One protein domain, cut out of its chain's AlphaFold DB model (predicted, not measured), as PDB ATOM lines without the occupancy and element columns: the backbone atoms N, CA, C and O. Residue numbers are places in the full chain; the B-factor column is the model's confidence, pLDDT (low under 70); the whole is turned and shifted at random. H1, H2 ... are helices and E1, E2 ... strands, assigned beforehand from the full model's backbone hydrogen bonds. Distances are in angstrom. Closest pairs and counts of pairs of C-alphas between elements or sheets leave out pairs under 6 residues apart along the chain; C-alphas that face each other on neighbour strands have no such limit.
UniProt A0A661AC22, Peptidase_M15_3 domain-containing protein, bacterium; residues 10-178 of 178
ATOM      1  N   LYS A  10     156.465 -99.166 233.057       92.25
ATOM      2  CA  LYS A  10     155.280 -98.345 232.818       92.25
ATOM      3  C   LYS A  10     154.201 -98.627 233.861       92.25
ATOM      4  O   LYS A  10     153.566 -97.695 234.324       92.25
ATOM      5  N   GLU A  11     154.036 -99.878 234.273       91.56
ATOM      6  CA  GLU A  11     153.030-100.258 235.273       91.56
ATOM      7  C   GLU A  11     153.326 -99.684 236.665       91.56
ATOM      8  O   GLU A  11     152.413 -99.523 237.469       91.56
ATOM      9  N   ILE A  12     154.588 -99.346 236.944       91.62
ATOM     10  CA  ILE A  12     155.001 -98.786 238.236       91.62
ATOM     11  C   ILE A  12     155.052 -97.263 238.198       91.62
ATOM     12  O   ILE A  12     154.600 -96.628 239.141       91.62
ATOM     13  N   PHE A  13     155.599 -96.658 237.146       90.06
ATOM     14  CA  PHE A  13     155.880 -95.216 237.131       90.06
ATOM     15  C   PHE A  13     154.987 -94.409 236.208       90.06
ATOM     16  O   PHE A  13     155.200 -93.211 236.076       90.06
ATOM     17  N   TRP A  14     154.037 -95.025 235.517       87.06
ATOM     18  CA  TRP A  14     153.126 -94.283 234.668       87.06
ATOM     19  C   TRP A  14     151.696 -94.482 235.134       87.06
ATOM     20  O   TRP A  14     151.233 -95.610 235.293       87.06
ATOM     21  N   ASN A  15     150.973 -93.381 235.296       81.00
ATOM     22  CA  ASN A  15     149.526 -93.428 235.433       81.00
ATOM     23  C   ASN A  15     148.867 -92.302 234.614       81.00
ATOM     24  O   ASN A  15     149.519 -91.300 234.316       81.00
ATOM     25  N   PRO A  16     147.592 -92.458 234.207       76.88
ATOM     26  CA  PRO A  16     146.915 -91.477 233.358       76.88
ATOM     27  C   PRO A  16     146.824 -90.069 233.958       76.88
ATOM     28  O   PRO A  16     146.763 -89.099 233.209       76.88
ATOM     29  N   GLN A  17     146.789 -89.958 235.288       74.44
ATOM     30  CA  GLN A  17     146.630 -88.690 235.999       74.44
ATOM     31  C   GLN A  17     147.954 -87.926 236.142       74.44
ATOM     32  O   GLN A  17     147.965 -86.703 236.030       74.44
ATOM     33  N   ASP A  18     149.058 -88.638 236.366       72.38
ATOM     34  CA  ASP A  18     150.378 -88.065 236.646       72.38
ATOM     35  C   ASP A  18     151.301 -88.040 235.425       72.38
ATOM     36  O   ASP A  18     152.310 -87.334 235.416       72.38
ATOM     37  N   GLY A  19     151.016 -88.856 234.409       84.06
ATOM     38  CA  GLY A  19     152.029 -89.225 233.433       84.06
ATOM     39  C   GLY A  19     153.144 -90.029 234.106       84.06
ATOM     40  O   GLY A  19     152.870 -90.967 234.851       84.06
ATOM     41  N   TRP A  20     154.404 -89.690 233.818       86.88
ATOM     42  CA  TRP A  20     155.566 -90.360 234.407       86.88
ATOM     43  C   TRP A  20     155.920 -89.791 235.789       86.88
ATOM     44  O   TRP A  20     156.207 -88.605 235.918       86.88
ATOM     45  N   THR A  21     155.988 -90.656 236.800       82.06
ATOM     46  CA  THR A  21     156.261 -90.346 238.216       82.06
ATOM     47  C   THR A  21     157.665 -90.768 238.659       82.06
ATOM     48  O   THR A  21     157.877 -91.233 239.781       82.06
ATOM     49  N   TRP A  22     158.646 -90.615 237.770       82.56
ATOM     50  CA  TRP A  22     160.064 -90.868 238.043       82.56
ATOM     51  C   TRP A  22     160.924 -89.605 237.902       82.56
ATOM     52  O   TRP A  22     160.501 -88.604 237.327       82.56
ATOM     53  N   SER A  23     162.141 -89.645 238.436       80.38
ATOM     54  CA  SER A  23     163.057 -88.512 238.480       80.38
ATOM     55  C   SER A  23     163.585 -88.135 237.093       80.38
ATOM     56  O   SER A  23     163.890 -88.984 236.242       80.38
ATOM     57  N   GLY A  24     163.728 -86.826 236.878       81.69
ATOM     58  CA  GLY A  24     164.449 -86.262 235.738       81.69
ATOM     59  C   GLY A  24     165.959 -86.509 235.812       81.69
ATOM     60  O   GLY A  24     166.595 -86.624 234.768       81.69
ATOM     61  N   ASP A  25     166.506 -86.658 237.023       83.62
ATOM     62  CA  ASP A  25     167.913 -86.987 237.266       83.62
ATOM     63  C   ASP A  25     168.174 -88.478 237.005       83.62
ATOM     64  O   ASP A  25     167.485 -89.352 237.539       83.62
ATOM     65  N   GLU A  26     169.179 -88.775 236.181       87.06
ATOM     66  CA  GLU A  26     169.508 -90.139 235.760       87.06
ATOM     67  C   GLU A  26     169.941 -91.036 236.926       87.06
ATOM     68  O   GLU A  26     169.502 -92.184 237.013       87.06
ATOM     69  N   ARG A  27     170.748 -90.524 237.860       81.06
ATOM     70  CA  ARG A  27     171.244 -91.310 239.000       81.06
ATOM     71  C   ARG A  27     170.093 -91.693 239.918       81.06
ATOM     72  O   ARG A  27     169.986 -92.845 240.332       81.06
ATOM     73  N   LEU A  28     169.198 -90.746 240.189       81.56
ATOM     74  CA  LEU A  28     168.001 -91.002 240.990       81.56
ATOM     75  C   LEU A  28     167.033 -91.952 240.276       81.56
ATOM     76  O   LEU A  28     166.439 -92.816 240.920       81.56
ATOM     77  N   ARG A  29     166.913 -91.853 238.949       85.50
ATOM     78  CA  ARG A  29     166.109 -92.789 238.155       85.50
ATOM     79  C   ARG A  29     166.646 -94.215 238.237       85.50
ATOM     80  O   ARG A  29     165.852 -95.145 238.339       85.50
ATOM     81  N   MET A  30     167.964 -94.405 238.234       85.94
ATOM     82  CA  MET A  30     168.549 -95.736 238.417       85.94
ATOM     83  C   MET A  30     168.182 -96.333 239.779       85.94
ATOM     84  O   MET A  30     167.786 -97.493 239.841       85.94
ATOM     85  N   VAL A  31     168.193 -95.534 240.850       83.69
ATOM     86  CA  VAL A  31     167.730 -95.985 242.176       83.69
ATOM     87  C   VAL A  31     166.252 -96.389 242.139       83.69
ATOM     88  O   VAL A  31     165.892 -97.447 242.646       83.69
ATOM     89  N   GLN A  32     165.395 -95.598 241.489       85.69
ATOM     90  CA  GLN A  32     163.978 -95.935 241.310       85.69
ATOM     91  C   GLN A  32     163.777 -97.253 240.556       85.69
ATOM     92  O   GLN A  32     162.914 -98.053 240.912       85.69
ATOM     93  N   ILE A  33     164.584 -97.508 239.527       89.75
ATOM     94  CA  ILE A  33     164.542 -98.766 238.778       89.75
ATOM     95  C   ILE A  33     164.897 -99.949 239.683       89.75
ATOM     96  O   ILE A  33     164.213-100.970 239.622       89.75
ATOM     97  N   GLU A  34     165.916 -99.824 240.533       88.81
ATOM     98  CA  GLU A  34     166.288-100.891 241.471       88.81
ATOM     99  C   GLU A  34     165.195-101.150 242.513       88.81
ATOM    100  O   GLU A  34     164.799-102.298 242.721       88.81
ATOM    101  N   LEU A  35     164.605-100.100 243.086       87.88
ATOM    102  CA  LEU A  35     163.468-100.235 244.002       87.88
ATOM    103  C   LEU A  35     162.269-100.932 243.335       87.88
ATOM    104  O   LEU A  35     161.651-101.825 243.922       87.88
ATOM    105  N   ALA A  36     161.976-100.576 242.085       91.75
ATOM    106  CA  ALA A  36     160.923-101.205 241.301       91.75
ATOM    107  C   ALA A  36     161.218-102.683 241.002       91.75
ATOM    108  O   ALA A  36     160.317-103.517 241.101       91.75
ATOM    109  N   LYS A  37     162.472-103.040 240.693       92.50
ATOM    110  CA  LYS A  37     162.892-104.442 240.526       92.50
ATOM    111  C   LYS A  37     162.662-105.250 241.803       92.50
ATOM    112  O   LYS A  37     162.160-106.367 241.717       92.50
ATOM    113  N   MET A  38     162.959-104.686 242.974       91.12
ATOM    114  CA  MET A  38     162.741-105.360 244.261       91.12
ATOM    115  C   MET A  38     161.258-105.643 244.539       91.12
ATOM    116  O   MET A  38     160.925-106.707 245.065       91.12
ATOM    117  N   ILE A  39     160.354-104.723 244.178       92.19
ATOM    118  CA  ILE A  39     158.905-104.970 244.251       92.19
ATOM    119  C   ILE A  39     158.500-106.060 243.259       92.19
ATOM    120  O   ILE A  39     157.802-107.006 243.622       92.19
ATOM    121  N   VAL A  40     158.961-105.953 242.011       95.06
ATOM    122  CA  VAL A  40     158.620-106.896 240.939       95.06
ATOM    123  C   VAL A  40     159.064-108.317 241.267       95.06
ATOM    124  O   VAL A  40     158.316-109.249 240.996       95.06
ATOM    125  N   GLN A  41     160.214-108.508 241.916       95.06
ATOM    126  CA  GLN A  41     160.644-109.828 242.389       95.06
ATOM    127  C   GLN A  41     159.610-110.469 243.326       95.06
ATOM    128  O   GLN A  41     159.255-111.635 243.145       95.06
ATOM    129  N   LYS A  42     159.046-109.700 244.266       94.94
ATOM    130  CA  LYS A  42     157.980-110.179 245.163       94.94
ATOM    131  C   LYS A  42     156.707-110.490 244.386       94.94
ATOM    132  O   LYS A  42     156.088-111.526 244.615       94.94
ATOM    133  N   LEU A  43     156.328-109.627 243.441       96.69
ATOM    134  CA  LEU A  43     155.159-109.862 242.594       96.69
ATOM    135  C   LEU A  43     155.310-111.120 241.736       96.69
ATOM    136  O   LEU A  43     154.341-111.853 241.585       96.69
ATOM    137  N   GLU A  44     156.501-111.408 241.211       97.12
ATOM    138  CA  GLU A  44     156.767-112.641 240.461       97.12
ATOM    139  C   GLU A  44     156.649-113.883 241.349       97.12
ATOM    140  O   GLU A  44     156.017-114.859 240.942       97.12
ATOM    141  N   MET A  45     157.162-113.837 242.587       96.44
ATOM    142  CA  MET A  45     156.967-114.916 243.567       96.44
ATOM    143  C   MET A  45     155.480-115.146 243.860       96.44
ATOM    144  O   MET A  45     155.014-116.285 243.843       96.44
ATOM    145  N   ILE A  46     154.722-114.068 244.087       97.06
ATOM    146  CA  ILE A  46     153.280-114.137 244.341       97.06
ATOM    147  C   ILE A  46     152.553-114.699 243.113       97.06
ATOM    148  O   ILE A  46     151.782-115.647 243.247       97.06
ATOM    149  N   ARG A  47     152.833-114.176 241.913       97.25
ATOM    150  CA  ARG A  47     152.254-114.620 240.633       97.25
ATOM    151  C   ARG A  47     152.490-116.113 240.415       97.25
ATOM    152  O   ARG A  47     151.553-116.843 240.102       97.25
ATOM    153  N   ALA A  48     153.727-116.571 240.614       96.44
ATOM    154  CA  ALA A  48     154.088-117.981 240.508       96.44
ATOM    155  C   ALA A  48     153.351-118.836 241.550       96.44
ATOM    156  O   ALA A  48     152.870-119.918 241.221       96.44
ATOM    157  N   ARG A  49     153.198-118.337 242.783       94.69
ATOM    158  CA  ARG A  49     152.498-119.039 243.864       94.69
ATOM    159  C   ARG A  49     151.006-119.227 243.596       94.69
ATOM    160  O   ARG A  49     150.473-120.280 243.954       94.69
ATOM    161  N   VAL A  50     150.328-118.222 243.038       94.44
ATOM    162  CA  VAL A  50     148.887-118.306 242.743       94.44
ATOM    163  C   VAL A  50     148.577-118.879 241.365       94.44
ATOM    164  O   VAL A  50     147.436-119.248 241.112       94.44
ATOM    165  N   GLY A  51     149.564-118.954 240.467       95.44
ATOM    166  CA  GLY A  51     149.367-119.446 239.100       95.44
ATOM    167  C   GLY A  51     148.458-118.552 238.249       95.44
ATOM    168  O   GLY A  51     147.906-118.996 237.246       95.44
ATOM    169  N   LEU A  52     148.290-117.290 238.645       94.94
ATOM    170  CA  LEU A  52     147.420-116.310 238.003       94.94
ATOM    171  C   LEU A  52     148.235-115.084 237.595       94.94
ATOM    172  O   LEU A  52     149.157-114.703 238.321       94.94
ATOM    173  N   PRO A  53     147.897-114.419 236.477       96.00
ATOM    174  CA  PRO A  53     148.490-113.128 236.176       96.00
ATOM    175  C   PRO A  53     148.088-112.097 237.241       96.00
ATOM    176  O   PRO A  53     146.993-112.160 237.805       96.00
ATOM    177  N   ILE A  54     148.969-111.131 237.485       96.00
ATOM    178  CA  ILE A  54     148.752-110.030 238.423       96.00
ATOM    179  C   ILE A  54     148.744-108.723 237.641       96.00
ATOM    180  O   ILE A  54     149.600-108.510 236.787       96.00
ATOM    181  N   LEU A  55     147.789-107.854 237.954       94.88
ATOM    182  CA  LEU A  55     147.723-106.489 237.453       94.88
ATOM    183  C   LEU A  55     148.091-105.520 238.576       94.88
ATOM    184  O   LEU A  55     147.447-105.526 239.626       94.88
ATOM    185  N   ILE A  56     149.077-104.658 238.333       94.56
ATOM    186  CA  ILE A  56     149.352-103.505 239.196       94.56
ATOM    187  C   ILE A  56     148.272-102.458 238.921       94.56
ATOM    188  O   ILE A  56     148.175-101.921 237.817       94.56
ATOM    189  N   THR A  57     147.434-102.185 239.917       89.69
ATOM    190  CA  THR A  57     146.369-101.176 239.834       89.69
ATOM    191  C   THR A  57     146.867 -99.804 240.263       89.69
ATOM    192  O   THR A  57     146.297 -98.786 239.867       89.69
ATOM    193  N   SER A  58     147.944 -99.755 241.049       87.56
ATOM    194  CA  SER A  58     148.594 -98.502 241.397       87.56
ATOM    195  C   SER A  58     150.065 -98.682 241.745       87.56
ATOM    196  O   SER A  58     150.406 -99.495 242.596       87.56
ATOM    197  N   GLY A  59     150.931 -97.890 241.116       87.62
ATOM    198  CA  GLY A  59     152.360 -97.824 241.422       87.62
ATOM    199  C   GLY A  59     152.749 -96.519 242.120       87.62
ATOM    200  O   GLY A  59     152.065 -96.049 243.028       87.62
ATOM    201  N   CYS A  60     153.853 -95.925 241.676       86.81
ATOM    202  CA  CYS A  60     154.376 -94.649 242.137       86.81
ATOM    203  C   CYS A  60     153.441 -93.489 241.753       86.81
ATOM    204  O   CYS A  60     153.033 -93.358 240.594       86.81
ATOM    205  N   ARG A  61     153.130 -92.624 242.721       78.50
ATOM    206  CA  ARG A  61     152.234 -91.468 242.563       78.50
ATOM    207  C   ARG A  61     152.990 -90.162 242.779       78.50
ATOM    208  O   ARG A  61     153.874 -90.093 243.637       78.50
ATOM    209  N   ASN A  62     152.590 -89.112 242.063       73.44
ATOM    210  CA  ASN A  62     153.047 -87.757 242.355       73.44
ATOM    211  C   ASN A  62     152.204 -87.147 243.491       73.44
ATOM    212  O   ASN A  62     150.969 -87.129 243.445       73.44
ATOM    213  N   ILE A  63     152.877 -86.637 244.523       69.00
ATOM    214  CA  ILE A  63     152.229 -85.997 245.668       69.00
ATOM    215  C   ILE A  63     151.391 -84.771 245.261       69.00
ATOM    216  O   ILE A  63     150.320 -84.545 245.830       69.00
ATOM    217  N   ASP A  64     151.816 -84.036 244.230       64.44
ATOM    218  CA  ASP A  64     151.157 -82.808 243.777       64.44
ATOM    219  C   ASP A  64     149.832 -83.076 243.055       64.44
ATOM    220  O   ASP A  64     148.862 -82.332 243.223       64.44
ATOM    221  N   THR A  65     149.730 -84.161 242.290       61.47
ATOM    222  CA  THR A  65     148.480 -84.516 241.605       61.47
ATOM    223  C   THR A  65     147.437 -85.034 242.584       61.47
ATOM    224  O   THR A  65     146.266 -84.664 242.498       61.47
ATOM    225  N   MET A  66     147.854 -85.804 243.591       55.75
ATOM    226  CA  MET A  66     146.966 -86.188 244.691       55.75
ATOM    227  C   MET A  66     146.569 -84.978 245.538       55.75
ATOM    228  O   MET A  66     145.453 -84.936 246.055       55.75
ATOM    229  N   ALA A  67     147.423 -83.949 245.624       56.09
ATOM    230  CA  ALA A  67     147.050 -82.666 246.207       56.09
ATOM    231  C   ALA A  67     146.004 -81.892 245.381       56.09
ATOM    232  O   ALA A  67     145.226 -81.131 245.955       56.09
ATOM    233  N   ARG A  68     145.920 -82.120 244.065       50.94
ATOM    234  CA  ARG A  68     144.886 -81.542 243.186       50.94
ATOM    235  C   ARG A  68     143.581 -82.346 243.185       50.94
ATOM    236  O   ARG A  68     142.518 -81.732 243.231       50.94
ATOM    237  N   ALA A  69     143.642 -83.680 243.271       48.81
ATOM    238  CA  ALA A  69     142.471 -84.555 243.451       48.81
ATOM    239  C   ALA A  69     141.661 -84.241 244.733       48.81
ATOM    240  O   ALA A  69     140.495 -84.615 244.852       48.81
ATOM    241  N   ARG A  70     142.252 -83.472 245.667       52.28
ATOM    242  CA  ARG A  70     141.616 -82.910 246.873       52.28
ATOM    243  C   ARG A  70     140.375 -82.056 246.605       52.28
ATOM    244  O   ARG A  70     139.583 -81.892 247.528       52.28
ATOM    245  N   ARG A  71     140.209 -81.477 245.408       47.41
ATOM    246  CA  ARG A  71     139.052 -80.608 245.123       47.41
ATOM    247  C   ARG A  71     137.769 -81.381 244.801       47.41
ATOM    248  O   ARG A  71     136.700 -80.842 245.062       47.41
ATOM    249  N   ASP A  72     137.860 -82.641 244.357       39.06
ATOM    250  CA  ASP A  72     136.753 -83.271 243.620       39.06
ATOM    251  C   ASP A  72     136.164 -84.586 244.174       39.06
ATOM    252  O   ASP A  72     135.260 -85.093 243.516       39.06
ATOM    253  N   ARG A  73     136.556 -85.086 245.373       38.03
ATOM    254  CA  ARG A  73     135.877 -86.111 246.249       38.03
ATOM    255  C   ARG A  73     136.753 -87.297 246.729       38.03
ATOM    256  O   ARG A  73     137.661 -87.735 246.045       38.03
ATOM    257  N   TRP A  74     136.358 -87.857 247.891       39.72
ATOM    258  CA  TRP A  74     136.459 -89.259 248.389       39.72
ATOM    259  C   TRP A  74     137.817 -89.987 248.458       39.72
ATOM    260  O   TRP A  74     137.851 -91.190 248.713       39.72
ATOM    261  N   VAL A  75     138.941 -89.288 248.330       40.22
ATOM    262  CA  VAL A  75     140.265 -89.900 248.530       40.22
ATOM    263  C   VAL A  75     140.733 -89.695 249.983       40.22
ATOM    264  O   VAL A  75     140.646 -88.567 250.478       40.22
ATOM    265  N   PRO A  76     141.218 -90.736 250.698       39.88
ATOM    266  CA  PRO A  76     141.815 -90.576 252.025       39.88
ATOM    267  C   PRO A  76     142.923 -89.516 252.000       39.88
ATOM    268  O   PRO A  76     143.643 -89.410 251.007       39.88
ATOM    269  N   GLN A  77     143.057 -88.740 253.084       43.94
ATOM    270  CA  GLN A  77     144.101 -87.716 253.242       43.94
ATOM    271  C   GLN A  77     145.445 -88.260 252.724       43.94
ATOM    272  O   GLN A  77     145.898 -89.279 253.252       43.94
ATOM    273  N   PRO A  78     146.082 -87.637 251.708       43.44
ATOM    274  CA  PRO A  78     147.422 -88.022 251.303       43.44
ATOM    275  C   PRO A  78     148.329 -87.772 252.499       43.44
ATOM    276  O   PRO A  78     148.685 -86.639 252.818       43.44
ATOM    277  N   SER A  79     148.644 -88.836 253.222       49.97
ATOM    278  CA  SER A  79     149.632 -88.754 254.264       49.97
ATOM    279  C   SER A  79     150.978 -88.714 253.547       49.97
ATOM    280  O   SER A  79     151.259 -89.536 252.675       49.97
ATOM    281  N   TYR A  80     151.870 -87.824 253.975       48.97
ATOM    282  CA  TYR A  80     153.305 -87.940 253.672       48.97
ATOM    283  C   TYR A  80     153.896 -89.295 254.135       48.97
ATOM    284  O   TYR A  80     155.079 -89.553 253.944       48.97
ATOM    285  N   HIS A  81     153.060 -90.141 254.744       55.25
ATOM    286  CA  HIS A  81     153.293 -91.468 255.271       55.25
ATOM    287  C   HIS A  81     152.800 -92.593 254.333       55.25
ATOM    288  O   HIS A  81     152.830 -93.743 254.748       55.25
ATOM    289  N   SER A  82     152.306 -92.308 253.117       65.38
ATOM    290  CA  SER A  82     151.941 -93.363 252.156       65.38
ATOM    291  C   SER A  82     153.159 -93.858 251.382       65.38
ATOM    292  O   SER A  82     153.952 -93.059 250.879       65.38
ATOM    293  N   ASP A  83     153.246 -95.179 251.225       72.19
ATOM    294  CA  ASP A  83     154.376 -95.826 250.561       72.19
ATOM    295  C   ASP A  83     154.428 -95.635 249.032       72.19
ATOM    296  O   ASP A  83     155.430 -95.943 248.389       72.19
ATOM    297  N   HIS A  84     153.361 -95.095 248.434       75.06
ATOM    298  CA  HIS A  84     153.275 -94.869 246.987       75.06
ATOM    299  C   HIS A  84     153.924 -93.567 246.522       75.06
ATOM    300  O   HIS A  84     154.158 -93.397 245.323       75.06
ATOM    301  N   PHE A  85     154.135 -92.606 247.424       66.69
ATOM    302  CA  PHE A  85     154.482 -91.254 247.005       66.69
ATOM    303  C   PHE A  85     155.956 -91.105 246.690       66.69
ATOM    304  O   PHE A  85     156.805 -91.324 247.545       66.69
ATOM    305  N   TYR A  86     156.229 -90.605 245.487       57.28
ATOM    306  CA  TYR A  86     157.452 -89.875 245.190       57.28
ATOM    307  C   TYR A  86     157.520 -88.604 246.057       57.28
ATOM    308  O   TYR A  86     156.505 -87.930 246.238       57.28
ATOM    309  N   MET A  87     158.695 -88.285 246.614       54.78
ATOM    310  CA  MET A  87     158.912 -87.191 247.582       54.78
ATOM    311  C   MET A  87     158.105 -87.314 248.892       54.78
ATOM    312  O   MET A  87     157.937 -86.338 249.625       54.78
ATOM    313  N   GLY A  88     157.623 -88.519 249.221       57.97
ATOM    314  CA  GLY A  88     157.041 -88.825 250.528       57.97
ATOM    315  C   GLY A  88     158.104 -88.932 251.628       57.97
ATOM    316  O   GLY A  88     159.289 -89.115 251.353       57.97
ATOM    317  N   LYS A  89     157.688 -88.880 252.901       59.00
ATOM    318  CA  LYS A  89     158.597 -88.999 254.058       59.00
ATOM    319  C   LYS A  89     159.264 -90.374 254.132       59.00
ATOM    320  O   LYS A  89     160.400 -90.475 254.582       59.00
ATOM    321  N   PHE A  90     158.547 -91.412 253.703       60.47
ATOM    322  CA  PHE A  90     159.044 -92.785 253.699       60.47
ATOM    323  C   PHE A  90     159.598 -93.240 252.366       60.47
ATOM    324  O   PHE A  90     160.272 -94.244 252.361       60.47
ATOM    325  N   TRP A  91     159.324 -92.564 251.252       66.12
ATOM    326  CA  TRP A  91     159.855 -92.947 249.942       66.12
ATOM    327  C   TRP A  91     160.173 -91.689 249.141       66.12
ATOM    328  O   TRP A  91     159.489 -91.371 248.174       66.12
ATOM    329  N   PRO A  92     161.217 -90.932 249.515       62.34
ATOM    330  CA  PRO A  92     161.527 -89.666 248.854       62.34
ATOM    331  C   PRO A  92     161.793 -89.839 247.352       62.34
ATOM    332  O   PRO A  92     161.531 -88.929 246.572       62.34
ATOM    333  N   LEU A  93     162.227 -91.032 246.935       63.38
ATOM    334  CA  LEU A  93     162.421 -91.400 245.536       63.38
ATOM    335  C   LEU A  93     161.250 -92.203 244.939       63.38
ATOM    336  O   LEU A  93     161.307 -92.536 243.767       63.38
ATOM    337  N   GLY A  94     160.156 -92.477 245.652       68.94
ATOM    338  CA  GLY A  94     159.009 -93.238 245.124       68.94
ATOM    339  C   GLY A  94     159.317 -94.715 244.826       68.94
ATOM    340  O   GLY A  94     160.370 -95.223 245.201       68.94
ATOM    341  N   SER A  95     158.386 -95.420 244.161       69.81
ATOM    342  CA  SER A  95     158.437 -96.865 243.793       69.81
ATOM    343  C   SER A  95     158.528 -97.888 244.924       69.81
ATOM    344  O   SER A  95     158.649 -99.086 244.673       69.81
ATOM    345  N   GLY A  96     158.434 -97.422 246.165       80.00
ATOM    346  CA  GLY A  96     158.510 -98.262 247.347       80.00
ATOM    347  C   GLY A  96     157.356 -99.233 247.511       80.00
ATOM    348  O   GLY A  96     157.487-100.142 248.320       80.00
ATOM    349  N   ALA A  97     156.257 -99.057 246.773       88.75
ATOM    350  CA  ALA A  97     155.062 -99.872 246.904       88.75
ATOM    351  C   ALA A  97     154.208 -99.944 245.643       88.75
ATOM    352  O   ALA A  97     154.288 -99.093 244.751       88.75
ATOM    353  N   VAL A  98     153.344-100.955 245.633       93.25
ATOM    354  CA  VAL A  98     152.320-101.185 244.618       93.25
ATOM    355  C   VAL A  98     151.037-101.712 245.254       93.25
ATOM    356  O   VAL A  98     151.070-102.464 246.226       93.25
ATOM    357  N   ASP A  99     149.916-101.356 244.636       93.56
ATOM    358  CA  ASP A  99     148.617-101.985 244.822       93.56
ATOM    359  C   ASP A  99     148.388-102.905 243.622       93.56
ATOM    360  O   ASP A  99     148.634-102.512 242.473       93.56
ATOM    361  N   PHE A 100     147.937-104.131 243.863       96.31
ATOM    362  CA  PHE A 100     147.748-105.110 242.802       96.31
ATOM    363  C   PHE A 100     146.554-106.033 243.040       96.31
ATOM    364  O   PHE A 100     146.087-106.222 244.167       96.31
ATOM    365  N   VAL A 101     146.085-106.638 241.948       96.69
ATOM    366  CA  VAL A 101     145.012-107.637 241.944       96.69
ATOM    367  C   VAL A 101     145.400-108.838 241.078       96.69
ATOM    368  O   VAL A 101     145.952-108.652 239.990       96.69
ATOM    369  N   PRO A 102     145.113-110.079 241.504       95.50
ATOM    370  CA  PRO A 102     145.140-111.218 240.599       95.50
ATOM    371  C   PRO A 102     143.978-111.089 239.608       95.50
ATOM    372  O   PRO A 102     142.856-110.740 239.978       95.50
ATOM    373  N   VAL A 103     144.242-111.359 238.334       93.31
ATOM    374  CA  VAL A 103     143.221-111.304 237.279       93.31
ATOM    375  C   VAL A 103     142.747-112.704 236.897       93.31
ATOM    376  O   VAL A 103     143.365-113.704 237.255       93.31
ATOM    377  N   LYS A 104     141.644-112.776 236.139       93.56
ATOM    378  CA  LYS A 104     140.973-114.027 235.720       93.56
ATOM    379  C   LYS A 104     140.327-114.827 236.862       93.56
ATOM    380  O   LYS A 104     139.957-115.978 236.669       93.56
ATOM    381  N   VAL A 105     140.136-114.203 238.021       93.06
ATOM    382  CA  VAL A 105     139.389-114.743 239.163       93.06
ATOM    383  C   VAL A 105     138.441-113.662 239.693       93.06
ATOM    384  O   VAL A 105     138.722-112.472 239.557       93.06
ATOM    385  N   SER A 106     137.282-114.041 240.237       92.69
ATOM    386  CA  SER A 106     136.275-113.082 240.715       92.69
ATOM    387  C   SER A 106     135.425-113.646 241.859       92.69
ATOM    388  O   SER A 106     135.532-114.821 242.212       92.69
ATOM    389  N   GLY A 107     134.584-112.804 242.467       91.06
ATOM    390  CA  GLY A 107     133.648-113.227 243.510       91.06
ATOM    391  C   GLY A 107     134.341-113.814 244.744       91.06
ATOM    392  O   GLY A 107     135.360-113.295 245.192       91.06
ATOM    393  N   LYS A 108     133.778-114.900 245.291       91.81
ATOM    394  CA  LYS A 108     134.304-115.571 246.495       91.81
ATOM    395  C   LYS A 108     135.672-116.219 246.273       91.81
ATOM    396  O   LYS A 108     136.437-116.339 247.226       91.81
ATOM    397  N   ASP A 109     135.981-116.627 245.045       93.69
ATOM    398  CA  ASP A 109     137.282-117.219 244.731       93.69
ATOM    399  C   ASP A 109     138.382-116.160 244.767       93.69
ATOM    400  O   ASP A 109     139.459-116.419 245.294       93.69
ATOM    401  N   LEU A 110     138.092-114.938 244.312       94.81
ATOM    402  CA  LEU A 110     139.023-113.816 244.446       94.81
ATOM    403  C   LEU A 110     139.284-113.497 245.922       94.81
ATOM    404  O   LEU A 110     140.437-113.348 246.311       94.81
ATOM    405  N   ASP A 111     138.241-113.464 246.755       94.00
ATOM    406  CA  ASP A 111     138.390-113.198 248.191       94.00
ATOM    407  C   ASP A 111     139.300-114.246 248.875       94.00
ATOM    408  O   ASP A 111     140.117-113.891 249.726       94.00
ATOM    409  N   ARG A 112     139.216-115.521 248.461       95.62
ATOM    410  CA  ARG A 112     140.110-116.602 248.922       95.62
ATOM    411  C   ARG A 112     141.536-116.444 248.406       95.62
ATOM    412  O   ARG A 112     142.469-116.540 249.191       95.62
ATOM    413  N   VAL A 113     141.714-116.159 247.115       96.88
ATOM    414  CA  VAL A 113     143.048-115.954 246.526       96.88
ATOM    415  C   VAL A 113     143.764-114.778 247.192       96.88
ATOM    416  O   VAL A 113     144.953-114.878 247.480       96.88
ATOM    417  N   LEU A 114     143.065-113.673 247.469       96.62
ATOM    418  CA  LEU A 114     143.654-112.533 248.177       96.62
ATOM    419  C   LEU A 114     144.104-112.920 249.594       96.62
ATOM    420  O   LEU A 114     145.188-112.521 250.017       96.62
ATOM    421  N   GLU A 115     143.313-113.724 250.306       96.00
ATOM    422  CA  GLU A 115     143.710-114.240 251.619       96.00
ATOM    423  C   GLU A 115     144.951-115.132 251.536       96.00
ATOM    424  O   GLU A 115     145.904-114.944 252.293       96.00
ATOM    425  N   ASP A 116     144.975-116.056 250.577       96.62
ATOM    426  CA  ASP A 116     146.098-116.966 250.368       96.62
ATOM    427  C   ASP A 116     147.387-116.206 250.028       96.62
ATOM    428  O   ASP A 116     148.453-116.533 250.554       96.62
ATOM    429  N   ILE A 117     147.300-115.164 249.190       97.31
ATOM    430  CA  ILE A 117     148.434-114.276 248.896       97.31
ATOM    431  C   ILE A 117     148.913-113.593 250.175       97.31
ATOM    432  O   ILE A 117     150.113-113.594 250.451       97.31
ATOM    433  N   PHE A 118     148.004-113.014 250.958       96.62
ATOM    434  CA  PHE A 118     148.363-112.286 252.172       96.62
ATOM    435  C   PHE A 118     149.061-113.194 253.197       96.62
ATOM    436  O   PHE A 118     150.119-112.844 253.729       96.62
ATOM    437  N   ILE A 119     148.526-114.399 253.416       95.81
ATOM    438  CA  ILE A 119     149.131-115.415 254.288       95.81
ATOM    439  C   ILE A 119     150.498-115.854 253.752       95.81
ATOM    440  O   ILE A 119     151.447-115.963 254.530       95.81
ATOM    441  N   PHE A 120     150.620-116.085 252.441       96.69
ATOM    442  CA  PHE A 120     151.887-116.449 251.806       96.69
ATOM    443  C   PHE A 120     152.956-115.376 252.025       96.69
ATOM    444  O   PHE A 120     154.044-115.689 252.504       96.69
ATOM    445  N   VAL A 121     152.643-114.108 251.748       95.56
ATOM    446  CA  VAL A 121     153.587-113.000 251.946       95.56
ATOM    447  C   VAL A 121     154.035-112.934 253.405       95.56
ATOM    448  O   VAL A 121     155.232-112.860 253.666       95.56
ATOM    449  N   ARG A 122     153.098-113.041 254.356       92.69
ATOM    450  CA  ARG A 122     153.394-112.985 255.797       92.69
ATOM    451  C   ARG A 122     154.289-114.123 256.288       92.69
ATOM    452  O   ARG A 122     155.093-113.910 257.192       92.69
ATOM    453  N   ASN A 123     154.115-115.320 255.736       93.75
ATOM    454  CA  ASN A 123     154.757-116.529 256.248       93.75
ATOM    455  C   ASN A 123     156.009-116.940 255.460       93.75
ATOM    456  O   ASN A 123     156.779-117.759 255.956       93.75
ATOM    457  N   THR A 124     156.197-116.435 254.236       93.69
ATOM    458  CA  THR A 124     157.255-116.909 253.330       93.69
ATOM    459  C   THR A 124     158.256-115.832 252.937       93.69
ATOM    460  O   THR A 124     159.439-116.145 252.824       93.69
ATOM    461  N   ILE A 125     157.832-114.583 252.729       91.69
ATOM    462  CA  ILE A 125     158.777-113.517 252.379       91.69
ATOM    463  C   ILE A 125     159.455-113.032 253.671       91.69
ATOM    464  O   ILE A 125     158.741-112.743 254.639       91.69
ATOM    465  N   PRO A 126     160.802-112.942 253.728       89.38
ATOM    466  CA  PRO A 126     161.500-112.467 254.917       89.38
ATOM    467  C   PRO A 126     160.963-111.109 255.374       89.38
ATOM    468  O   PRO A 126     160.685-110.217 254.568       89.38
ATOM    469  N   ARG A 127     160.786-110.935 256.688       84.06
ATOM    470  CA  ARG A 127     160.111-109.745 257.235       84.06
ATOM    471  C   ARG A 127     160.892-108.471 256.931       84.06
ATOM    472  O   ARG A 127     160.307-107.413 256.772       84.06
ATOM    473  N   GLU A 128     162.205-108.547 256.873       82.44
ATOM    474  CA  GLU A 128     163.101-107.458 256.507       82.44
ATOM    475  C   GLU A 128     162.919-106.983 255.061       82.44
ATOM    476  O   GLU A 128     163.256-105.838 254.766       82.44
ATOM    477  N   GLU A 129     162.343-107.811 254.185       86.94
ATOM    478  CA  GLU A 129     162.083-107.476 252.783       86.94
ATOM    479  C   GLU A 129     160.700-106.859 252.557       86.94
ATOM    480  O   GLU A 129     160.448-106.330 251.474       86.94
ATOM    481  N   VAL A 130     159.809-106.888 253.554       87.44
ATOM    482  CA  VAL A 130     158.437-106.366 253.454       87.44
ATOM    483  C   VAL A 130     158.281-105.144 254.353       87.44
ATOM    484  O   VAL A 130     158.399-105.247 255.573       87.44
ATOM    485  N   GLY A 131     157.981-103.984 253.775       84.50
ATOM    486  CA  GLY A 131     157.689-102.773 254.543       84.50
ATOM    487  C   GLY A 131     156.301-102.855 255.168       84.50
ATOM    488  O   GLY A 131     156.148-102.963 256.386       84.50
ATOM    489  N   GLN A 132     155.296-102.864 254.302       88.06
ATOM    490  CA  GLN A 132     153.898-103.101 254.603       88.06
ATOM    491  C   GLN A 132     153.331-104.107 253.608       88.06
ATOM    492  O   GLN A 132     153.626-104.071 252.416       88.06
ATOM    493  N   CYS A 133     152.474-104.988 254.095       93.06
ATOM    494  CA  CYS A 133     151.540-105.740 253.287       93.06
ATOM    495  C   CYS A 133     150.154-105.515 253.883       93.06
ATOM    496  O   CYS A 133     149.944-105.731 255.080       93.06
ATOM    497  N   ILE A 134     149.226-105.021 253.064       93.00
ATOM    498  CA  ILE A 134     147.877-104.670 253.509       93.00
ATOM    499  C   ILE A 134     146.864-105.338 252.597       93.00
ATOM    500  O   ILE A 134     146.898-105.135 251.384       93.00
ATOM    501  N   ILE A 135     145.938-106.092 253.179       95.12
ATOM    502  CA  ILE A 135     144.793-106.631 252.448       95.12
ATOM    503  C   ILE A 135     143.595-105.680 252.555       95.12
ATOM    504  O   ILE A 135     143.145-105.324 253.650       95.12
ATOM    505  N   TYR A 136     143.062-105.280 251.400       93.06
ATOM    506  CA  TYR A 136     141.849-104.474 251.270       93.06
ATOM    507  C   TYR A 136     140.719-105.371 250.773       93.06
ATOM    508  O   TYR A 136     140.492-105.507 249.573       93.06
ATOM    509  N   ARG A 137     140.008-106.035 251.692       89.56
ATOM    510  CA  ARG A 137     139.007-107.052 251.315       89.56
ATOM    511  C   ARG A 137     137.811-106.488 250.563       89.56
ATOM    512  O   ARG A 137     137.303-107.130 249.653       89.56
ATOM    513  N   LYS A 138     137.335-105.302 250.954       88.94
ATOM    514  CA  LYS A 138     136.153-104.688 250.338       88.94
ATOM    515  C   LYS A 138     136.464-104.211 248.920       88.94
ATOM    516  O   LYS A 138     135.669-104.424 248.012       88.94
ATOM    517  N   GLU A 139     137.616-103.577 248.746       89.88
ATOM    518  CA  GLU A 139     138.102-103.044 247.474       89.88
ATOM    519  C   GLU A 139     138.792-104.114 246.607       89.88
ATOM    520  O   GLU A 139     139.004-103.895 245.418       89.88
ATOM    521  N   ARG A 140     139.080-105.283 247.194       93.06
ATOM    522  CA  ARG A 140     139.626-106.494 246.565       93.06
ATOM    523  C   ARG A 140     140.993-106.311 245.912       93.06
ATOM    524  O   ARG A 140     141.204-106.726 244.776       93.06
ATOM    525  N   PHE A 141     141.935-105.742 246.658       95.06
ATOM    526  CA  PHE A 141     143.336-105.649 246.250       95.06
ATOM    527  C   PHE A 141     144.291-105.831 247.432       95.06
ATOM    528  O   PHE A 141     143.879-105.816 248.597       95.06
ATOM    529  N   ILE A 142     145.573-106.012 247.122       95.94
ATOM    530  CA  ILE A 142     146.653-106.058 248.110       95.94
ATOM    531  C   ILE A 142     147.636-104.937 247.824       95.94
ATOM    532  O   ILE A 142     148.028-104.714 246.681       95.94
ATOM    533  N   HIS A 143     148.035-104.263 248.891       94.00
ATOM    534  CA  HIS A 143     149.175-103.368 248.917       94.00
ATOM    535  C   HIS A 143     150.410-104.139 249.375       94.00
ATOM    536  O   HIS A 143     150.336-104.893 250.352       94.00
ATOM    537  N   ILE A 144     151.548-103.923 248.724       93.50
ATOM    538  CA  ILE A 144     152.845-104.403 249.200       93.50
ATOM    539  C   ILE A 144     153.923-103.346 248.978       93.50
ATOM    540  O   ILE A 144     153.989-102.734 247.911       93.50
ATOM    541  N   SER A 145     154.789-103.170 249.974       90.50
ATOM    542  CA  SER A 145     155.942-102.281 249.911       90.50
ATOM    543  C   SER A 145     157.259-102.986 250.241       90.50
ATOM    544  O   SER A 145     157.296-104.032 250.898       90.50
ATOM    545  N   ASN A 146     158.360-102.431 249.738       88.88
ATOM    546  CA  ASN A 146     159.710-102.909 250.002       88.88
ATOM    547  C   ASN A 146     160.070-102.731 251.478       88.88
ATOM    548  O   ASN A 146     159.600-101.817 252.154       88.88
ATOM    549  N   GLY A 147     160.963-103.586 251.961       82.75
ATOM    550  CA  GLY A 147     161.529-103.485 253.293       82.75
ATOM    551  C   GLY A 147     162.200-102.137 253.528       82.75
ATOM    552  O   GLY A 147     163.141-101.768 252.827       82.75
ATOM    553  N   TYR A 148     161.758-101.414 254.557       74.44
ATOM    554  CA  TYR A 148     162.339-100.114 254.898       74.44
ATOM    555  C   TYR A 148     163.812-100.210 255.313       74.44
ATOM    556  O   TYR A 148     164.543 -99.236 255.170       74.44
ATOM    557  N   GLU A 149     164.270-101.367 255.805       68.94
ATOM    558  CA  GLU A 149     165.666-101.571 256.222       68.94
ATOM    559  C   GLU A 149     166.636-101.466 255.046       68.94
ATOM    560  O   GLU A 149     167.695-100.856 255.166       68.94
ATOM    561  N   GLN A 150     166.228-101.999 253.895       65.75
ATOM    562  CA  GLN A 150     167.033-102.028 252.676       65.75
ATOM    563  C   GLN A 150     167.219-100.634 252.062       65.75
ATOM    564  O   GLN A 150     168.089-100.452 251.216       65.75
ATOM    565  N   VAL A 151     166.409 -99.655 252.480       64.25
ATOM    566  CA  VAL A 151     166.338 -98.333 251.840       64.25
ATOM    567  C   VAL A 151     166.648 -97.192 252.807       64.25
ATOM    568  O   VAL A 151     167.275 -96.213 252.416       64.25
ATOM    569  N   PHE A 152     166.273 -97.324 254.081       63.22
ATOM    570  CA  PHE A 152     166.439 -96.292 255.112       63.22
ATOM    571  C   PHE A 152     167.323 -96.725 256.286       63.22
ATOM    572  O   PHE A 152     167.523 -95.946 257.217       63.22
ATOM    573  N   GLY A 153     167.850 -97.951 256.260       63.47
ATOM    574  CA  GLY A 153     168.667 -98.507 257.335       63.47
ATOM    575  C   GLY A 153     167.857 -99.056 258.518       63.47
ATOM    576  O   GLY A 153     166.622 -99.049 258.549       63.47
ATOM    577  N   GLN A 154     168.577 -99.576 259.514       63.94
ATOM    578  CA  GLN A 154     168.010-100.441 260.557       63.94
ATOM    579  C   GLN A 154     167.069 -99.731 261.541       63.94
ATOM    580  O   GLN A 154     166.162-100.368 262.086       63.94
ATOM    581  N   ASP A 155     167.236 -98.427 261.768       65.62
ATOM    582  CA  ASP A 155     166.500 -97.705 262.813       65.62
ATOM    583  C   ASP A 155     165.022 -97.490 262.469       65.62
ATOM    584  O   ASP A 155     164.142 -97.751 263.297       65.62
ATOM    585  N   ILE A 156     164.722 -97.097 261.226       62.75
ATOM    586  CA  ILE A 156     163.339 -96.944 260.744       62.75
ATOM    587  C   ILE A 156     162.648 -98.311 260.679       62.75
ATOM    588  O   ILE A 156     161.507 -98.454 261.127       62.75
ATOM    589  N   ALA A 157     163.359 -99.345 260.226       62.12
ATOM    590  CA  ALA A 157     162.842-100.709 260.207       62.12
ATOM    591  C   ALA A 157     162.510-101.224 261.617       62.12
ATOM    592  O   ALA A 157     161.444-101.802 261.852       62.12
ATOM    593  N   LYS A 158     163.380-100.956 262.598       65.00
ATOM    594  CA  LYS A 158     163.161-101.302 264.008       65.00
ATOM    595  C   LYS A 158     161.964-100.560 264.601       65.00
ATOM    596  O   LYS A 158     161.220-101.160 265.381       65.00
ATOM    597  N   TRP A 159     161.749 -99.295 264.238       66.31
ATOM    598  CA  TRP A 159     160.571 -98.535 264.661       66.31
ATOM    599  C   TRP A 159     159.275 -99.132 264.092       66.31
ATOM    600  O   TRP A 159     158.368 -99.433 264.868       66.31
ATOM    601  N   MET A 160     159.213 -99.414 262.787       61.19
ATOM    602  CA  MET A 160     158.028-100.009 262.142       61.19
ATOM    603  C   MET A 160     157.663-101.376 262.732       61.19
ATOM    604  O   MET A 160     156.498-101.629 263.054       61.19
ATOM    605  N   ARG A 161     158.664-102.238 262.971       64.44
ATOM    606  CA  ARG A 161     158.465-103.539 263.632       64.44
ATOM    607  C   ARG A 161     157.816-103.390 265.012       64.44
ATOM    608  O   ARG A 161     156.897-104.139 265.339       64.44
ATOM    609  N   LYS A 162     158.238-102.398 265.807       61.94
ATOM    610  CA  LYS A 162     157.658-102.117 267.134       61.94
ATOM    611  C   LYS A 162     156.200-101.653 267.067       61.94
ATOM    612  O   LYS A 162     155.444-101.945 267.987       61.94
ATOM    613  N   GLN A 163     155.799-100.968 265.996       60.06
ATOM    614  CA  GLN A 163     154.433-100.456 265.832       60.06
ATOM    615  C   GLN A 163     153.431-101.519 265.335       60.06
ATOM    616  O   GLN A 163     152.239-101.234 265.266       60.06
ATOM    617  N   LYS A 164     153.876-102.742 264.994       64.69
ATOM    618  CA  LYS A 164     153.037-103.804 264.390       64.69
ATOM    619  C   LYS A 164     152.293-103.356 263.117       64.69
ATOM    620  O   LYS A 164     151.222-103.864 262.812       64.69
ATOM    621  N   VAL A 165     152.864-102.423 262.356       73.56
ATOM    622  CA  VAL A 165     152.240-101.831 261.150       73.56
ATOM    623  C   VAL A 165     152.644-102.515 259.843       73.56
ATOM    624  O   VAL A 165     152.437-101.966 258.764       73.56
ATOM    625  N   GLN A 166     153.257-103.694 259.942       83.38
ATOM    626  CA  GLN A 166     153.826-104.406 258.802       83.38
ATOM    627  C   GLN A 166     152.787-105.248 258.059       83.38
ATOM    628  O   GLN A 166     152.733-105.211 256.840       83.38
ATOM    629  N   PHE A 167     151.959-105.999 258.782       89.94
ATOM    630  CA  PHE A 167     150.899-106.819 258.201       89.94
ATOM    631  C   PHE A 167     149.575-106.295 258.722       89.94
ATOM    632  O   PHE A 167     149.331-106.302 259.930       89.94
ATOM    633  N   LEU A 168     148.769-105.755 257.814       90.75
ATOM    634  CA  LEU A 168     147.554-105.038 258.162       90.75
ATOM    635  C   LEU A 168     146.369-105.547 257.347       90.75
ATOM    636  O   LEU A 168     146.491-105.935 256.188       90.75
ATOM    637  N   GLU A 169     145.191-105.439 257.933       91.50
ATOM    638  CA  GLU A 169     143.924-105.513 257.223       91.50
ATOM    639  C   GLU A 169     143.232-104.153 257.303       91.50
ATOM    640  O   GLU A 169     143.199-103.515 258.363       91.50
ATOM    641  N   TYR A 170     142.668-103.699 256.184       89.50
ATOM    642  CA  TYR A 170     141.834-102.504 256.157       89.50
ATOM    643  C   TYR A 170     140.356-102.876 256.295       89.50
ATOM    644  O   TYR A 170     139.747-103.451 255.391       89.50
ATOM    645  N   VAL A 171     139.760-102.522 257.438       85.19
ATOM    646  CA  VAL A 171     138.365-102.832 257.776       85.19
ATOM    647  C   VAL A 171     137.635-101.552 258.155       85.19
ATOM    648  O   VAL A 171     137.982-100.898 259.138       85.19
ATOM    649  N   GLN A 172     136.584-101.212 257.401       81.69
ATOM    650  CA  GLN A 172     135.663-100.111 257.726       81.69
ATOM    651  C   GLN A 172     136.371 -98.770 258.013       81.69
ATOM    652  O   GLN A 172     136.063 -98.088 258.990       81.69
ATOM    653  N   GLY A 173     137.345 -98.386 257.184       77.75
ATOM    654  CA  GLY A 173     138.049 -97.111 257.362       77.75
ATOM    655  C   GLY A 173     139.233 -97.154 258.331       77.75
ATOM    656  O   GLY A 173     139.815 -96.109 258.609       77.75
ATOM    657  N   LYS A 174     139.577 -98.326 258.882       82.44
ATOM    658  CA  LYS A 174     140.638 -98.470 259.886       82.44
ATOM    659  C   LYS A 174     141.607 -99.590 259.524       82.44
ATOM    660  O   LYS A 174     141.187-100.663 259.100       82.44
ATOM    661  N   TYR A 175     142.890 -99.350 259.771       84.19
ATOM    662  CA  TYR A 175     143.942-100.362 259.688       84.19
ATOM    663  C   TYR A 175     144.015-101.162 260.987       84.19
ATOM    664  O   TYR A 175     143.997-100.583 262.077       84.19
ATOM    665  N   ARG A 176     144.101-102.487 260.876       85.19
ATOM    666  CA  ARG A 176     144.212-103.409 262.010       85.19
ATOM    667  C   ARG A 176     145.422-104.321 261.821       85.19
ATOM    668  O   ARG A 176     145.524-104.920 260.755       85.19
ATOM    669  N   PRO A 177     146.322-104.433 262.811       87.31
ATOM    670  CA  PRO A 177     147.386-105.432 262.789       87.31
ATOM    671  C   PRO A 177     146.835-106.859 262.740       87.31
ATOM    672  O   PRO A 177     145.864-107.153 263.443       87.31
ATOM    673  N   VAL A 178     147.479-107.723 261.946       83.38
ATOM    674  CA  VAL A 178     147.132-109.148 261.748       83.38
ATOM    675  C   VAL A 178     148.353-110.047 261.920       83.38
ATOM    676  O   VAL A 178     149.476-109.619 261.573       83.38
TER     677      VAL A 178
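What this domain is: This is residues 10 to 178 of the 178 residues of the protein "Peptidase_M15_3 domain-containing protein" of bacterium (UniProt A0A661AC22). A strongly twisted sheet of six strands is covered on one face by two long helices, H2 and H4, which stand steeply to each other and meet where the last turns of H2 reach H4. H3 lies far out, off the sheet and apart from both, and a long unnamed stretch, residues 70 to 96, leads from it back to E2; the small helices H5 and H6 make a corner between E4 and E5. The printed part has 169 residues with six named helices and six named strands, in the order H1 H2 E1 H3 E2 H4 E3 E4 H5 H6 E5 E6. The mixed sheet runs E1 E2 E4 E3 E5 E6, and the class is mixed, helices and strands. The whole is compact, with a radius of gyration of the C-alphas of 15.5 A and spans of 42 by 39 by 29 A.

Where its parts are: H1, residues 10 to 13, begins at C-alpha 10 (155.280, -98.345, 232.818). H2, residues 26 to 50, is 35.6 A long, from C-alpha 26 (169.508, -90.139, 235.760). E1 is residues 54 to 58, H3 63 to 69 and E2 97 to 102, 16.3 A. H4, residues 107 to 124, is 25.8 A long; E3 is residues 130 to 136, 16.8 A, and E4 141 to 146, 17.0 A. H5 is residues 149 to 152, H6 154 to 162, E5 167 to 171, and E6 174 to 177, ending at C-alpha 177 (147.386, -105.432, 262.789).

How they stand to each other: E1 and E2 are antiparallel, with N 55 and O 101 2.9 A apart, within hydrogen-bond range. So are E2 and E4, with N 98 and O 144 at 3.0 A, and the hairpins E3 and E4, N 134 and O 143 at 2.9 A, and E5 and E6, N 169 and O 176 at 2.9 A. E3 and E5 are parallel, with N 168 and O 133 at 3.0 A. E2, H4 and E3 form a split strand-helix-strand unit, two strands running the same way with E4 between them, its crossover right-handed. In these two layers, helices on one face of a sheet, H4 lies over E4 and E3 at a height of 8.5 A, and H2 over E2 and E4 at 8.6 A. H2 and H4 touch, closest at the C-alphas of Ile 46 and Ile 117, 6.7 A, at a steep tilt of 65 degrees, opposite ways; H2 does so with residues 46 to 50 alone. H1 and H6 only graze the sheet. H5 and H6 only just touch, and only at the corner, with 3 pairs of C-alphas within 8 A. Every O i to N i+4 pair is within hydrogen-bond range in H3, H4 and H6, and 20 of 21 in H2; H1 and H5 are too short for one.

The domain as a whole: The farthest C-alphas, of Asp 25 and Lys 108, are 45.1 A apart. The printed part has no cut. The links H1 to H2 and H3 to E2 are long. Mean pLDDT of the printed part is 80.6; residues 63 to 82, 85 to 95 and 149 to 164 are under 70.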